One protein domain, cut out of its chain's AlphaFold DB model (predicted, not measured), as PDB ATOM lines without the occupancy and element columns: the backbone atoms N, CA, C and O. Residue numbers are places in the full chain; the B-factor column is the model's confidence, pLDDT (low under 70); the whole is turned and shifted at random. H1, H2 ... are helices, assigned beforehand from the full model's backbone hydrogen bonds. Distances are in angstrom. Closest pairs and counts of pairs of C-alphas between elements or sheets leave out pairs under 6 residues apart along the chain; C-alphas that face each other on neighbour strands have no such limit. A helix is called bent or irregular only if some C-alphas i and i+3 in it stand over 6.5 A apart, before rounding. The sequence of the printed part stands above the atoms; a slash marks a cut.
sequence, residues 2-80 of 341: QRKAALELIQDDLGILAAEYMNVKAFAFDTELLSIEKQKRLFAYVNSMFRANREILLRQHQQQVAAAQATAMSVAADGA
ATOM      1  N   GLN A   2     -32.242 -31.556 -35.722       65.62
ATOM      2  CA  GLN A   2     -33.446 -31.357 -34.875       65.62
ATOM      3  C   GLN A   2     -33.145 -31.012 -33.400       65.62
ATOM      4  O   GLN A   2     -33.632 -30.003 -32.908       65.62
ATOM      5  N   ARG A   3     -32.261 -31.773 -32.730       66.62
ATOM      6  CA  ARG A   3     -31.819 -31.497 -31.346       66.62
ATOM      7  C   ARG A   3     -31.293 -30.069 -31.134       66.62
ATOM      8  O   ARG A   3     -31.544 -29.503 -30.080       66.62
ATOM      9  N   LYS A   4     -30.579 -29.485 -32.106       69.12
ATOM     10  CA  LYS A   4     -30.075 -28.108 -32.001       69.12
ATOM     11  C   LYS A   4     -31.240 -27.117 -32.013       69.12
ATOM     12  O   LYS A   4     -31.331 -26.329 -31.090       69.12
ATOM     13  N   ALA A   5     -32.161 -27.236 -32.972       65.94
ATOM     14  CA  ALA A   5     -33.340 -26.369 -33.060       65.94
ATOM     15  C   ALA A   5     -34.273 -26.496 -31.837       65.94
ATOM     16  O   ALA A   5     -34.825 -25.504 -31.380       65.94
ATOM     17  N   ALA A   6     -34.414 -27.701 -31.270       65.81
ATOM     18  CA  ALA A   6     -35.157 -27.915 -30.026       65.81
ATOM     19  C   ALA A   6     -34.520 -27.168 -28.842       65.81
ATOM     20  O   ALA A   6     -35.214 -26.525 -28.061       65.81
ATOM     21  N   LEU A   7     -33.190 -27.252 -28.725       65.38
ATOM     22  CA  LEU A   7     -32.417 -26.569 -27.691       65.38
ATOM     23  C   LEU A   7     -32.375 -25.048 -27.900       65.38
ATOM     24  O   LEU A   7     -32.377 -24.324 -26.918       65.38
ATOM     25  N   GLU A   8     -32.388 -24.575 -29.144       68.00
ATOM     26  CA  GLU A   8     -32.430 -23.155 -29.532       68.00
ATOM     27  C   GLU A   8     -33.792 -22.535 -29.170       68.00
ATOM     28  O   GLU A   8     -33.834 -21.524 -28.483       68.00
ATOM     29  N   LEU A   9     -34.905 -23.224 -29.461       65.44
ATOM     30  CA  LEU A   9     -36.256 -22.806 -29.048       65.44
ATOM     31  C   LEU A   9     -36.416 -22.800 -27.514       65.44
ATOM     32  O   LEU A   9     -37.013 -21.886 -26.954       65.44
ATOM     33  N   ILE A  10     -35.826 -23.779 -26.819       64.44
ATOM     34  CA  ILE A  10     -35.708 -23.782 -25.350       64.44
ATOM     35  C   ILE A  10     -34.864 -22.594 -24.860       64.44
ATOM     36  O   ILE A  10     -35.222 -21.964 -23.873       64.44
ATOM     37  N   GLN A  11     -33.755 -22.276 -25.522       67.81
ATOM     38  CA  GLN A  11     -32.832 -21.230 -25.088       67.81
ATOM     39  C   GLN A  11     -33.427 -19.825 -25.271       67.81
ATOM     40  O   GLN A  11     -33.353 -19.023 -24.340       67.81
ATOM     41  N   ASP A  12     -34.072 -19.566 -26.412       64.12
ATOM     42  CA  ASP A  12     -34.698 -18.282 -26.744       64.12
ATOM     43  C   ASP A  12     -35.940 -18.002 -25.882       64.12
ATOM     44  O   ASP A  12     -36.065 -16.918 -25.311       64.12
ATOM     45  N   ASP A  13     -36.849 -18.978 -25.729       59.47
ATOM     46  CA  ASP A  13     -38.073 -18.770 -24.946       59.47
ATOM     47  C   ASP A  13     -37.850 -18.933 -23.428       59.47
ATOM     48  O   ASP A  13     -38.587 -18.320 -22.652       59.47
ATOM     49  N   LEU A  14     -36.885 -19.736 -22.953       53.38
ATOM     50  CA  LEU A  14     -36.754 -20.070 -21.518       53.38
ATOM     51  C   LEU A  14     -35.539 -19.462 -20.816       53.38
ATOM     52  O   LEU A  14     -35.504 -19.481 -19.588       53.38
ATOM     53  N   GLY A  15     -34.539 -18.956 -21.542       55.41
ATOM     54  CA  GLY A  15     -33.301 -18.435 -20.942       55.41
ATOM     55  C   GLY A  15     -32.455 -19.492 -20.213       55.41
ATOM     56  O   GLY A  15     -31.415 -19.169 -19.639       55.41
ATOM     57  N   ILE A  16     -32.867 -20.764 -20.245       56.53
ATOM     58  CA  ILE A  16     -32.077 -21.894 -19.761       56.53
ATOM     59  C   ILE A  16     -30.899 -22.045 -20.722       56.53
ATOM     60  O   ILE A  16     -31.093 -22.206 -21.927       56.53
ATOM     61  N   LEU A  17     -29.673 -21.993 -20.193       53.88
ATOM     62  CA  LEU A  17     -28.434 -22.075 -20.969       53.88
ATOM     63  C   LEU A  17     -28.258 -23.472 -21.587       53.88
ATOM     64  O   LEU A  17     -27.487 -24.304 -21.112       53.88
ATOM     65  N   ALA A  18     -28.954 -23.719 -22.697       55.50
ATOM     66  CA  ALA A  18     -28.931 -24.986 -23.419       55.50
ATOM     67  C   ALA A  18     -27.519 -25.376 -23.899       55.50
ATOM     68  O   ALA A  18     -27.245 -26.561 -24.095       55.50
ATOM     69  N   ALA A  19     -26.609 -24.399 -24.005       59.41
ATOM     70  CA  ALA A  19     -25.170 -24.585 -24.187       59.41
ATOM     71  C   ALA A  19     -24.562 -25.631 -23.228       59.41
ATOM     72  O   ALA A  19     -23.777 -26.471 -23.664       59.41
ATOM     73  N   GLU A  20     -24.960 -25.628 -21.953       62.03
ATOM     74  CA  GLU A  20     -24.420 -26.529 -20.924       62.03
ATOM     75  C   GLU A  20     -24.947 -27.972 -21.080       62.03
ATOM     76  O   GLU A  20     -24.252 -28.943 -20.781       62.03
ATOM     77  N   TYR A  21     -26.139 -28.130 -21.669       64.62
ATOM     78  CA  TYR A  21     -26.816 -29.418 -21.869       64.62
ATOM     79  C   TYR A  21     -26.672 -29.994 -23.292       64.62
ATOM     80  O   TYR A  21     -27.142 -31.105 -23.567       64.62
ATOM     81  N   MET A  22     -25.980 -29.303 -24.209       64.75
ATOM     82  CA  MET A  22     -25.776 -29.753 -25.599       64.75
ATOM     83  C   MET A  22     -25.133 -31.143 -25.705       64.75
ATOM     84  O   MET A  22     -25.462 -31.887 -26.628       64.75
ATOM     85  N   ASN A  23     -24.288 -31.518 -24.738       71.56
ATOM     86  CA  ASN A  23     -23.541 -32.781 -24.734       71.56
ATOM     87  C   ASN A  23     -24.212 -33.916 -23.933       71.56
ATOM     88  O   ASN A  23     -23.769 -35.060 -24.005       71.56
ATOM     89  N   VAL A  24     -25.270 -33.639 -23.161       72.25
ATOM     90  CA  VAL A  24     -25.862 -34.626 -22.237       72.25
ATOM     91  C   VAL A  24     -26.850 -35.530 -22.986       72.25
ATOM     92  O   VAL A  24     -27.699 -35.042 -23.729       72.25
ATOM     93  N   LYS A  25     -26.764 -36.859 -22.841       73.94
ATOM     94  CA  LYS A  25     -27.604 -37.801 -23.619       73.94
ATOM     95  C   LYS A  25     -29.110 -37.609 -23.383       73.94
ATOM     96  O   LYS A  25     -29.877 -37.696 -24.336       73.94
ATOM     97  N   ALA A  26     -29.499 -37.307 -22.147       74.81
ATOM     98  CA  ALA A  26     -30.865 -36.991 -21.748       74.81
ATOM     99  C   ALA A  26     -30.885 -35.699 -20.920       74.81
ATOM    100  O   ALA A  26     -29.962 -35.436 -20.153       74.81
ATOM    101  N   PHE A  27     -31.946 -34.912 -21.067       75.69
ATOM    102  CA  PHE A  27     -32.203 -33.706 -20.288       75.69
ATOM    103  C   PHE A  27     -33.628 -33.802 -19.750       75.69
ATOM    104  O   PHE A  27     -34.557 -34.053 -20.516       75.69
ATOM    105  N   ALA A  28     -33.780 -33.644 -18.438       78.38
ATOM    106  CA  ALA A  28     -35.073 -33.533 -17.784       78.38
ATOM    107  C   ALA A  28     -35.279 -32.066 -17.408       78.38
ATOM    108  O   ALA A  28     -34.392 -31.452 -16.817       78.38
ATOM    109  N   PHE A  29     -36.442 -31.520 -17.742       76.56
ATOM    110  CA  PHE A  29     -36.866 -30.196 -17.312       76.56
ATOM    111  C   PHE A  29     -38.331 -30.265 -16.895       76.56
ATOM    112  O   PHE A  29     -39.079 -31.124 -17.367       76.56
ATOM    113  N   ASP A  30     -38.720 -29.363 -16.007       82.75
ATOM    114  CA  ASP A  30     -40.089 -29.268 -15.533       82.75
ATOM    115  C   ASP A  30     -40.905 -28.349 -16.457       82.75
ATOM    116  O   ASP A  30     -40.576 -27.174 -16.642       82.75
ATOM    117  N   THR A  31     -41.963 -28.893 -17.058       81.81
ATOM    118  CA  THR A  31     -42.899 -28.134 -17.895       81.81
ATOM    119  C   THR A  31     -43.767 -27.167 -17.098       81.81
ATOM    120  O   THR A  31     -44.207 -26.164 -17.660       81.81
ATOM    121  N   GLU A  32     -44.018 -27.429 -15.814       85.62
ATOM    122  CA  GLU A  32     -44.900 -26.606 -14.976       85.62
ATOM    123  C   GLU A  32     -44.277 -25.243 -14.646       85.62
ATOM    124  O   GLU A  32     -44.993 -24.265 -14.449       85.62
ATOM    125  N   LEU A  33     -42.943 -25.142 -14.694       85.00
ATOM    126  CA  LEU A  33     -42.202 -23.890 -14.512       85.00
ATOM    127  C   LEU A  33     -42.258 -22.952 -15.734       85.00
ATOM    128  O   LEU A  33     -41.739 -21.836 -15.678       85.00
ATOM    129  N   LEU A  34     -42.857 -23.384 -16.849       81.56
ATOM    130  CA  LEU A  34     -42.988 -22.567 -18.058       81.56
ATOM    131  C   LEU A  34     -44.339 -21.841 -18.074       81.56
ATOM    132  O   LEU A  34     -45.355 -22.400 -17.667       81.56
ATOM    133  N   SER A  35     -44.390 -20.629 -18.633       88.50
ATOM    134  CA  SER A  35     -45.681 -19.981 -18.894       88.50
ATOM    135  C   SER A  35     -46.509 -20.801 -19.892       88.50
ATOM    136  O   SER A  35     -45.967 -21.448 -20.792       88.50
ATOM    137  N   ILE A  36     -47.838 -20.747 -19.758       88.12
ATOM    138  CA  ILE A  36     -48.797 -21.541 -20.552       88.12
ATOM    139  C   ILE A  36     -48.562 -21.382 -22.067       88.12
ATOM    140  O   ILE A  36     -48.671 -22.338 -22.832       88.12
ATOM    141  N   GLU A  37     -48.186 -20.188 -22.521       86.56
ATOM    142  CA  GLU A  37     -47.835 -19.905 -23.920       86.56
ATOM    143  C   GLU A  37     -46.605 -20.692 -24.395       86.56
ATOM    144  O   GLU A  37     -46.605 -21.254 -25.492       86.56
ATOM    145  N   LYS A  38     -45.572 -20.792 -23.554       82.38
ATOM    146  CA  LYS A  38     -44.334 -21.519 -23.855       82.38
ATOM    147  C   LYS A  38     -44.554 -23.032 -23.797       82.38
ATOM    148  O   LYS A  38     -44.056 -23.748 -24.664       82.38
ATOM    149  N   GLN A  39     -45.393 -23.512 -22.871       84.25
ATOM    150  CA  GLN A  39     -45.877 -24.900 -22.867       84.25
ATOM    151  C   GLN A  39     -46.591 -25.247 -24.187       84.25
ATOM    152  O   GLN A  39     -46.274 -26.262 -24.810       84.25
ATOM    153  N   LYS A  40     -47.502 -24.380 -24.664       90.00
ATOM    154  CA  LYS A  40     -48.209 -24.552 -25.949       90.00
ATOM    155  C   LYS A  40     -47.244 -24.615 -27.138       90.00
ATOM    156  O   LYS A  40     -47.362 -25.527 -27.959       90.00
ATOM    157  N   ARG A  41     -46.272 -23.694 -27.224       84.50
ATOM    158  CA  ARG A  41     -45.243 -23.686 -28.285       84.50
ATOM    159  C   ARG A  41     -44.411 -24.966 -28.286       84.50
ATOM    160  O   ARG A  41     -44.255 -25.590 -29.336       84.50
ATOM    161  N   LEU A  42     -43.934 -25.394 -27.117       84.06
ATOM    162  CA  LEU A  42     -43.172 -26.633 -26.984       84.06
ATOM    163  C   LEU A  42     -44.001 -27.852 -27.414       84.06
ATOM    164  O   LEU A  42     -43.509 -28.692 -28.166       84.06
ATOM    165  N   PHE A  43     -45.266 -27.937 -26.994       88.19
ATOM    166  CA  PHE A  43     -46.156 -29.032 -27.376       88.19
ATOM    167  C   PHE A  43     -46.396 -29.077 -28.894       88.19
ATOM    168  O   PHE A  43     -46.309 -30.143 -29.506       88.19
ATOM    169  N   ALA A  44     -46.618 -27.924 -29.535       84.69
ATOM    170  CA  ALA A  44     -46.726 -27.825 -30.991       84.69
ATOM    171  C   ALA A  44     -45.437 -28.288 -31.701       84.69
ATOM    172  O   ALA A  44     -45.499 -29.071 -32.654       84.69
ATOM    173  N   TYR A  45     -44.270 -27.873 -31.200       86.19
ATOM    174  CA  TYR A  45     -42.967 -28.272 -31.733       86.19
ATOM    175  C   TYR A  45     -42.714 -29.786 -31.612       86.19
ATOM    176  O   TYR A  45     -42.367 -30.435 -32.602       86.19
ATOM    177  N   VAL A  46     -42.946 -30.375 -30.433       86.25
ATOM    178  CA  VAL A  46     -42.782 -31.821 -30.197       86.25
ATOM    179  C   VAL A  46     -43.730 -32.633 -31.084       86.25
ATOM    180  O   VAL A  46     -43.299 -33.607 -31.702       86.25
ATOM    181  N   ASN A  47     -44.986 -32.203 -31.237       89.19
ATOM    182  CA  ASN A  47     -45.945 -32.848 -32.136       89.19
ATOM    183  C   ASN A  47     -45.515 -32.784 -33.610       89.19
ATOM    184  O   ASN A  47     -45.645 -33.777 -34.330       89.19
ATOM    185  N   SER A  48     -44.979 -31.646 -34.060       83.88
ATOM    186  CA  SER A  48     -44.425 -31.495 -35.412       83.88
ATOM    187  C   SER A  48     -43.241 -32.443 -35.638       83.88
ATOM    188  O   SER A  48     -43.228 -33.211 -36.604       83.88
ATOM    189  N   MET A  49     -42.296 -32.491 -34.691       84.12
ATOM    190  CA  MET A  49     -41.143 -33.393 -34.746       84.12
ATOM    191  C   MET A  49     -41.560 -34.872 -34.759       84.12
ATOM    192  O   MET A  49     -41.022 -35.655 -35.540       84.12
ATOM    193  N   PHE A  50     -42.541 -35.259 -33.938       87.06
ATOM    194  CA  PHE A  50     -43.054 -36.629 -33.893       87.06
ATOM    195  C   PHE A  50     -43.696 -37.045 -35.225       87.06
ATOM    196  O   PHE A  50     -43.418 -38.134 -35.731       87.06
ATOM    197  N   ARG A  51     -44.499 -36.160 -35.838       87.81
ATOM    198  CA  ARG A  51     -45.083 -36.385 -37.172       87.81
ATOM    199  C   ARG A  51     -43.998 -36.552 -38.239       87.81
ATOM    200  O   ARG A  51     -44.036 -37.539 -38.969       87.81
ATOM    201  N   ALA A  52     -43.007 -35.659 -38.274       83.12
ATOM    202  CA  ALA A  52     -41.892 -35.733 -39.220       83.12
ATOM    203  C   ALA A  52     -41.068 -37.024 -39.053       83.12
ATOM    204  O   ALA A  52     -40.748 -37.693 -40.034       83.12
ATOM    205  N   ASN A  53     -40.772 -37.431 -37.816       84.88
ATOM    206  CA  ASN A  53     -40.024 -38.662 -37.544       84.88
ATOM    207  C   ASN A  53     -40.815 -39.919 -37.952       84.88
ATOM    208  O   ASN A  53     -40.237 -40.848 -38.520       84.88
ATOM    209  N   ARG A  54     -42.140 -39.934 -37.739       89.31
ATOM    210  CA  ARG A  54     -43.021 -41.003 -38.236       89.31
ATOM    211  C   ARG A  54     -43.044 -41.056 -39.765       89.31
ATOM    212  O   ARG A  54     -42.993 -42.147 -40.326       89.31
ATOM    213  N   GLU A  55     -43.100 -39.909 -40.441       90.31
ATOM    214  CA  GLU A  55     -43.060 -39.840 -41.906       90.31
ATOM    215  C   GLU A  55     -41.736 -40.383 -42.465       90.31
ATOM    216  O   GLU A  55     -41.748 -41.200 -43.385       90.31
ATOM    217  N   ILE A  56     -40.598 -40.003 -41.870       89.12
ATOM    218  CA  ILE A  56     -39.269 -40.509 -42.250       89.12
ATOM    219  C   ILE A  56     -39.212 -42.036 -42.123       89.12
ATOM    220  O   ILE A  56     -38.755 -42.704 -43.050       89.12
ATOM    221  N   LEU A  57     -39.715 -42.599 -41.019       89.62
ATOM    222  CA  LEU A  57     -39.737 -44.047 -40.795       89.62
ATOM    223  C   LEU A  57     -40.621 -44.777 -41.823       89.62
ATOM    224  O   LEU A  57     -40.219 -45.809 -42.362       89.62
ATOM    225  N   LEU A  58     -41.789 -44.218 -42.160       90.50
ATOM    226  CA  LEU A  58     -42.662 -44.758 -43.210       90.50
ATOM    227  C   LEU A  58     -42.002 -44.692 -44.599       90.50
ATOM    228  O   LEU A  58     -42.051 -45.673 -45.342       90.50
ATOM    229  N   ARG A  59     -41.327 -43.583 -44.935       89.12
ATOM    230  CA  ARG A  59     -40.555 -43.441 -46.182       89.12
ATOM    231  C   ARG A  59     -39.414 -44.450 -46.273       89.12
ATOM    232  O   ARG A  59     -39.241 -45.060 -47.324       89.12
ATOM    233  N   GLN A  60     -38.664 -44.660 -45.190       88.44
ATOM    234  CA  GLN A  60     -37.591 -45.658 -45.142       88.44
ATOM    235  C   GLN A  60     -38.131 -47.078 -45.348       88.44
ATOM    236  O   GLN A  60     -37.578 -47.827 -46.150       88.44
ATOM    237  N   HIS A  61     -39.248 -47.430 -44.704       87.31
ATOM    238  CA  HIS A  61     -39.902 -48.722 -44.918       87.31
ATOM    239  C   HIS A  61     -40.361 -48.897 -46.379       87.31
ATOM    240  O   HIS A  61     -40.099 -49.928 -46.997       87.31
ATOM    241  N   GLN A  62     -40.984 -47.875 -46.977       87.31
ATOM    242  CA  GLN A  62     -41.401 -47.913 -48.383       87.31
ATOM    243  C   GLN A  62     -40.206 -48.066 -49.343       87.31
ATOM    244  O   GLN A  62     -40.282 -48.834 -50.301       87.31
ATOM    245  N   GLN A  63     -39.085 -47.393 -49.064       84.00
ATOM    246  CA  GLN A  63     -37.838 -47.540 -49.823       84.00
ATOM    247  C   GLN A  63     -37.235 -48.945 -49.697       84.00
ATOM    248  O   GLN A  63     -36.774 -49.490 -50.697       84.00
ATOM    249  N   GLN A  64     -37.272 -49.561 -48.510       82.25
ATOM    250  CA  GLN A  64     -36.814 -50.942 -48.312       82.25
ATOM    251  C   GLN A  64     -37.672 -51.950 -49.090       82.25
ATOM    252  O   GLN A  64     -37.121 -52.824 -49.757       82.25
ATOM    253  N   VAL A  65     -39.002 -51.798 -49.079       80.62
ATOM    254  CA  VAL A  65     -39.912 -52.643 -49.873       80.62
ATOM    255  C   VAL A  65     -39.653 -52.476 -51.376       80.62
ATOM    256  O   VAL A  65     -39.539 -53.474 -52.087       80.62
ATOM    257  N   ALA A  66     -39.487 -51.242 -51.861       79.56
ATOM    258  CA  ALA A  66     -39.169 -50.977 -53.266       79.56
ATOM    259  C   ALA A  66     -37.805 -51.562 -53.683       79.56
ATOM    260  O   ALA A  66     -37.690 -52.165 -54.749       79.56
ATOM    261  N   ALA A  67     -36.778 -51.448 -52.832       76.00
ATOM    262  CA  ALA A  67     -35.461 -52.030 -53.086       76.00
ATOM    263  C   ALA A  67     -35.491 -53.571 -53.093       76.00
ATOM    264  O   ALA A  67     -34.863 -54.200 -53.947       76.00
ATOM    265  N   ALA A  68     -36.256 -54.190 -52.188       74.62
ATOM    266  CA  ALA A  68     -36.464 -55.637 -52.167       74.62
ATOM    267  C   ALA A  68     -37.169 -56.138 -53.442       74.62
ATOM    268  O   ALA A  68     -36.732 -57.123 -54.035       74.62
ATOM    269  N   GLN A  69     -38.204 -55.431 -53.915       75.56
ATOM    270  CA  GLN A  69     -38.888 -55.747 -55.176       75.56
ATOM    271  C   GLN A  69     -37.967 -55.588 -56.395       75.56
ATOM    272  O   GLN A  69     -37.909 -56.484 -57.236       75.56
ATOM    273  N   ALA A  70     -37.180 -54.507 -56.462       72.94
ATOM    274  CA  ALA A  70     -36.197 -54.302 -57.527       72.94
ATOM    275  C   ALA A  70     -35.129 -55.416 -57.564       72.94
ATOM    276  O   ALA A  70     -34.731 -55.863 -58.638       72.94
ATOM    277  N   THR A  71     -34.709 -55.909 -56.392       73.69
ATOM    278  CA  THR A  71     -33.727 -57.000 -56.268       73.69
ATOM    279  C   THR A  71     -34.336 -58.357 -56.645       73.69
ATOM    280  O   THR A  71     -33.686 -59.169 -57.296       73.69
ATOM    281  N   ALA A  72     -35.604 -58.605 -56.302       65.56
ATOM    282  CA  ALA A  72     -36.313 -59.816 -56.719       65.56
ATOM    283  C   ALA A  72     -36.480 -59.895 -58.251       65.56
ATOM    284  O   ALA A  72     -36.383 -60.979 -58.827       65.56
ATOM    285  N   MET A  73     -36.682 -58.753 -58.921       64.56
ATOM    286  CA  MET A  73     -36.813 -58.696 -60.380       64.56
ATOM    287  C   MET A  73     -35.492 -58.904 -61.136       64.56
ATOM    288  O   MET A  73     -35.520 -59.498 -62.212       64.56
ATOM    289  N   SER A  74     -34.340 -58.481 -60.601       60.75
ATOM    290  CA  SER A  74     -33.048 -58.725 -61.268       60.75
ATOM    291  C   SER A  74     -32.614 -60.192 -61.187       60.75
ATOM    292  O   SER A  74     -32.211 -60.767 -62.196       60.75
ATOM    293  N   VAL A  75     -32.782 -60.842 -60.029       59.72
ATOM    294  CA  VAL A  75     -32.409 -62.260 -59.836       59.72
ATOM    295  C   VAL A  75     -33.239 -63.205 -60.723       59.72
ATOM    296  O   VAL A  75     -32.734 -64.232 -61.179       59.72
ATOM    297  N   ALA A  76     -34.492 -62.849 -61.026       57.88
ATOM    298  CA  ALA A  76     -35.344 -63.621 -61.933       57.88
ATOM    299  C   ALA A  76     -34.884 -63.575 -63.407       57.88
ATOM    300  O   ALA A  76     -35.166 -64.511 -64.155       57.88
ATOM    301  N   ALA A  77     -34.176 -62.520 -63.829       56.19
ATOM    302  CA  ALA A  77     -33.714 -62.363 -65.208       56.19
ATOM    303  C   ALA A  77     -32.463 -63.209 -65.511       56.19
ATOM    304  O   ALA A  77     -32.425 -63.904 -66.529       56.19
ATOM    305  N   ASP A  78     -31.473 -63.216 -64.613       53.16
ATOM    306  CA  ASP A  78     -30.219 -63.959 -64.821       53.16
ATOM    307  C   ASP A  78     -30.411 -65.487 -64.726       53.16
ATOM    308  O   ASP A  78     -29.795 -66.248 -65.478       53.16
ATOM    309  N   GLY A  79     -31.334 -65.958 -63.875       52.25
ATOM    310  CA  GLY A  79     -31.619 -67.391 -63.707       52.25
ATOM    311  C   GLY A  79     -32.147 -68.097 -64.968       52.25
ATOM    312  O   GLY A  79     -31.986 -69.311 -65.111       52.25
ATOM    313  N   ALA A  80     -32.739 -67.356 -65.911       51.78
ATOM    314  CA  ALA A  80     -33.247 -67.911 -67.167       51.78
ATOM    315  C   ALA A  80     -32.136 -68.204 -68.197       51.78
ATOM    316  O   ALA A  80     -32.296 -69.092 -69.039       51.78
TER     317      ALA A  80
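This is residues 2 to 80 of the 341 residues of a protein of Physeter macrocephalus (UniProt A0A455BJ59). One long helix, H3, makes the length of this domain; at its beginning sits a small head, made of the shorter helix H1 beside it, the little helix H2 and a long loop, residues 22 to 35, while residues 50 to 80 of H3 stick out as a bare arm. The printed part has 79 residues, with three named helices in the order H1, H2, H3 and no named strand; the class is all helix. The whole is extended, with a radius of gyration of the C-alphas of 21.1 A, and the C-alphas span 69 by 25 by 17 A.

Begin with H3, residues 36 to 80, which touches no helix. Near it you find H1, residues 2 to 14, close but not clearly touching: the closest C-alphas, those of Asp 13 and Lys 38, are 6.9 A apart. H1 and H3 run opposite ways at a shallow tilt of 5 degrees. Next look at H2, residues 18 to 21, which H1 touches with residues 7 to 11 alone; the closest C-alphas, those of Gln 11 and Ala 18, are 5.7 A apart. H2 and H3 are apart. In H1 every O i to N i+4 pair is within hydrogen-bond range, in H3 38 of 41 are, and H2 is too short for such a pair.

Find C-alpha 36 at (-48.797, -21.541, -20.552); from there H3 runs 67.6 A to C-alpha 80 at (-33.247, -67.911, -67.167). H1 begins at C-alpha 2, at (-33.446, -31.357, -34.875), and measures 17.8 A from first to last C-alpha. H2 measures 5.1 A. No helix is bent or irregular.

The two C-alphas farthest apart, those of Leu 33 and Ala 80, lie 69.2 A from each other. Without residues 50 to 80, which stand free, the body of 48 residues spans 27 by 22 by 17 A. The link from H1 to H2 is tight, with 3 residues; that from H2 to H3 is long, with 14. The printed part has no cut. Its mean pLDDT is 74.8, and residues 2 to 22 and 72 to 80 are under 70.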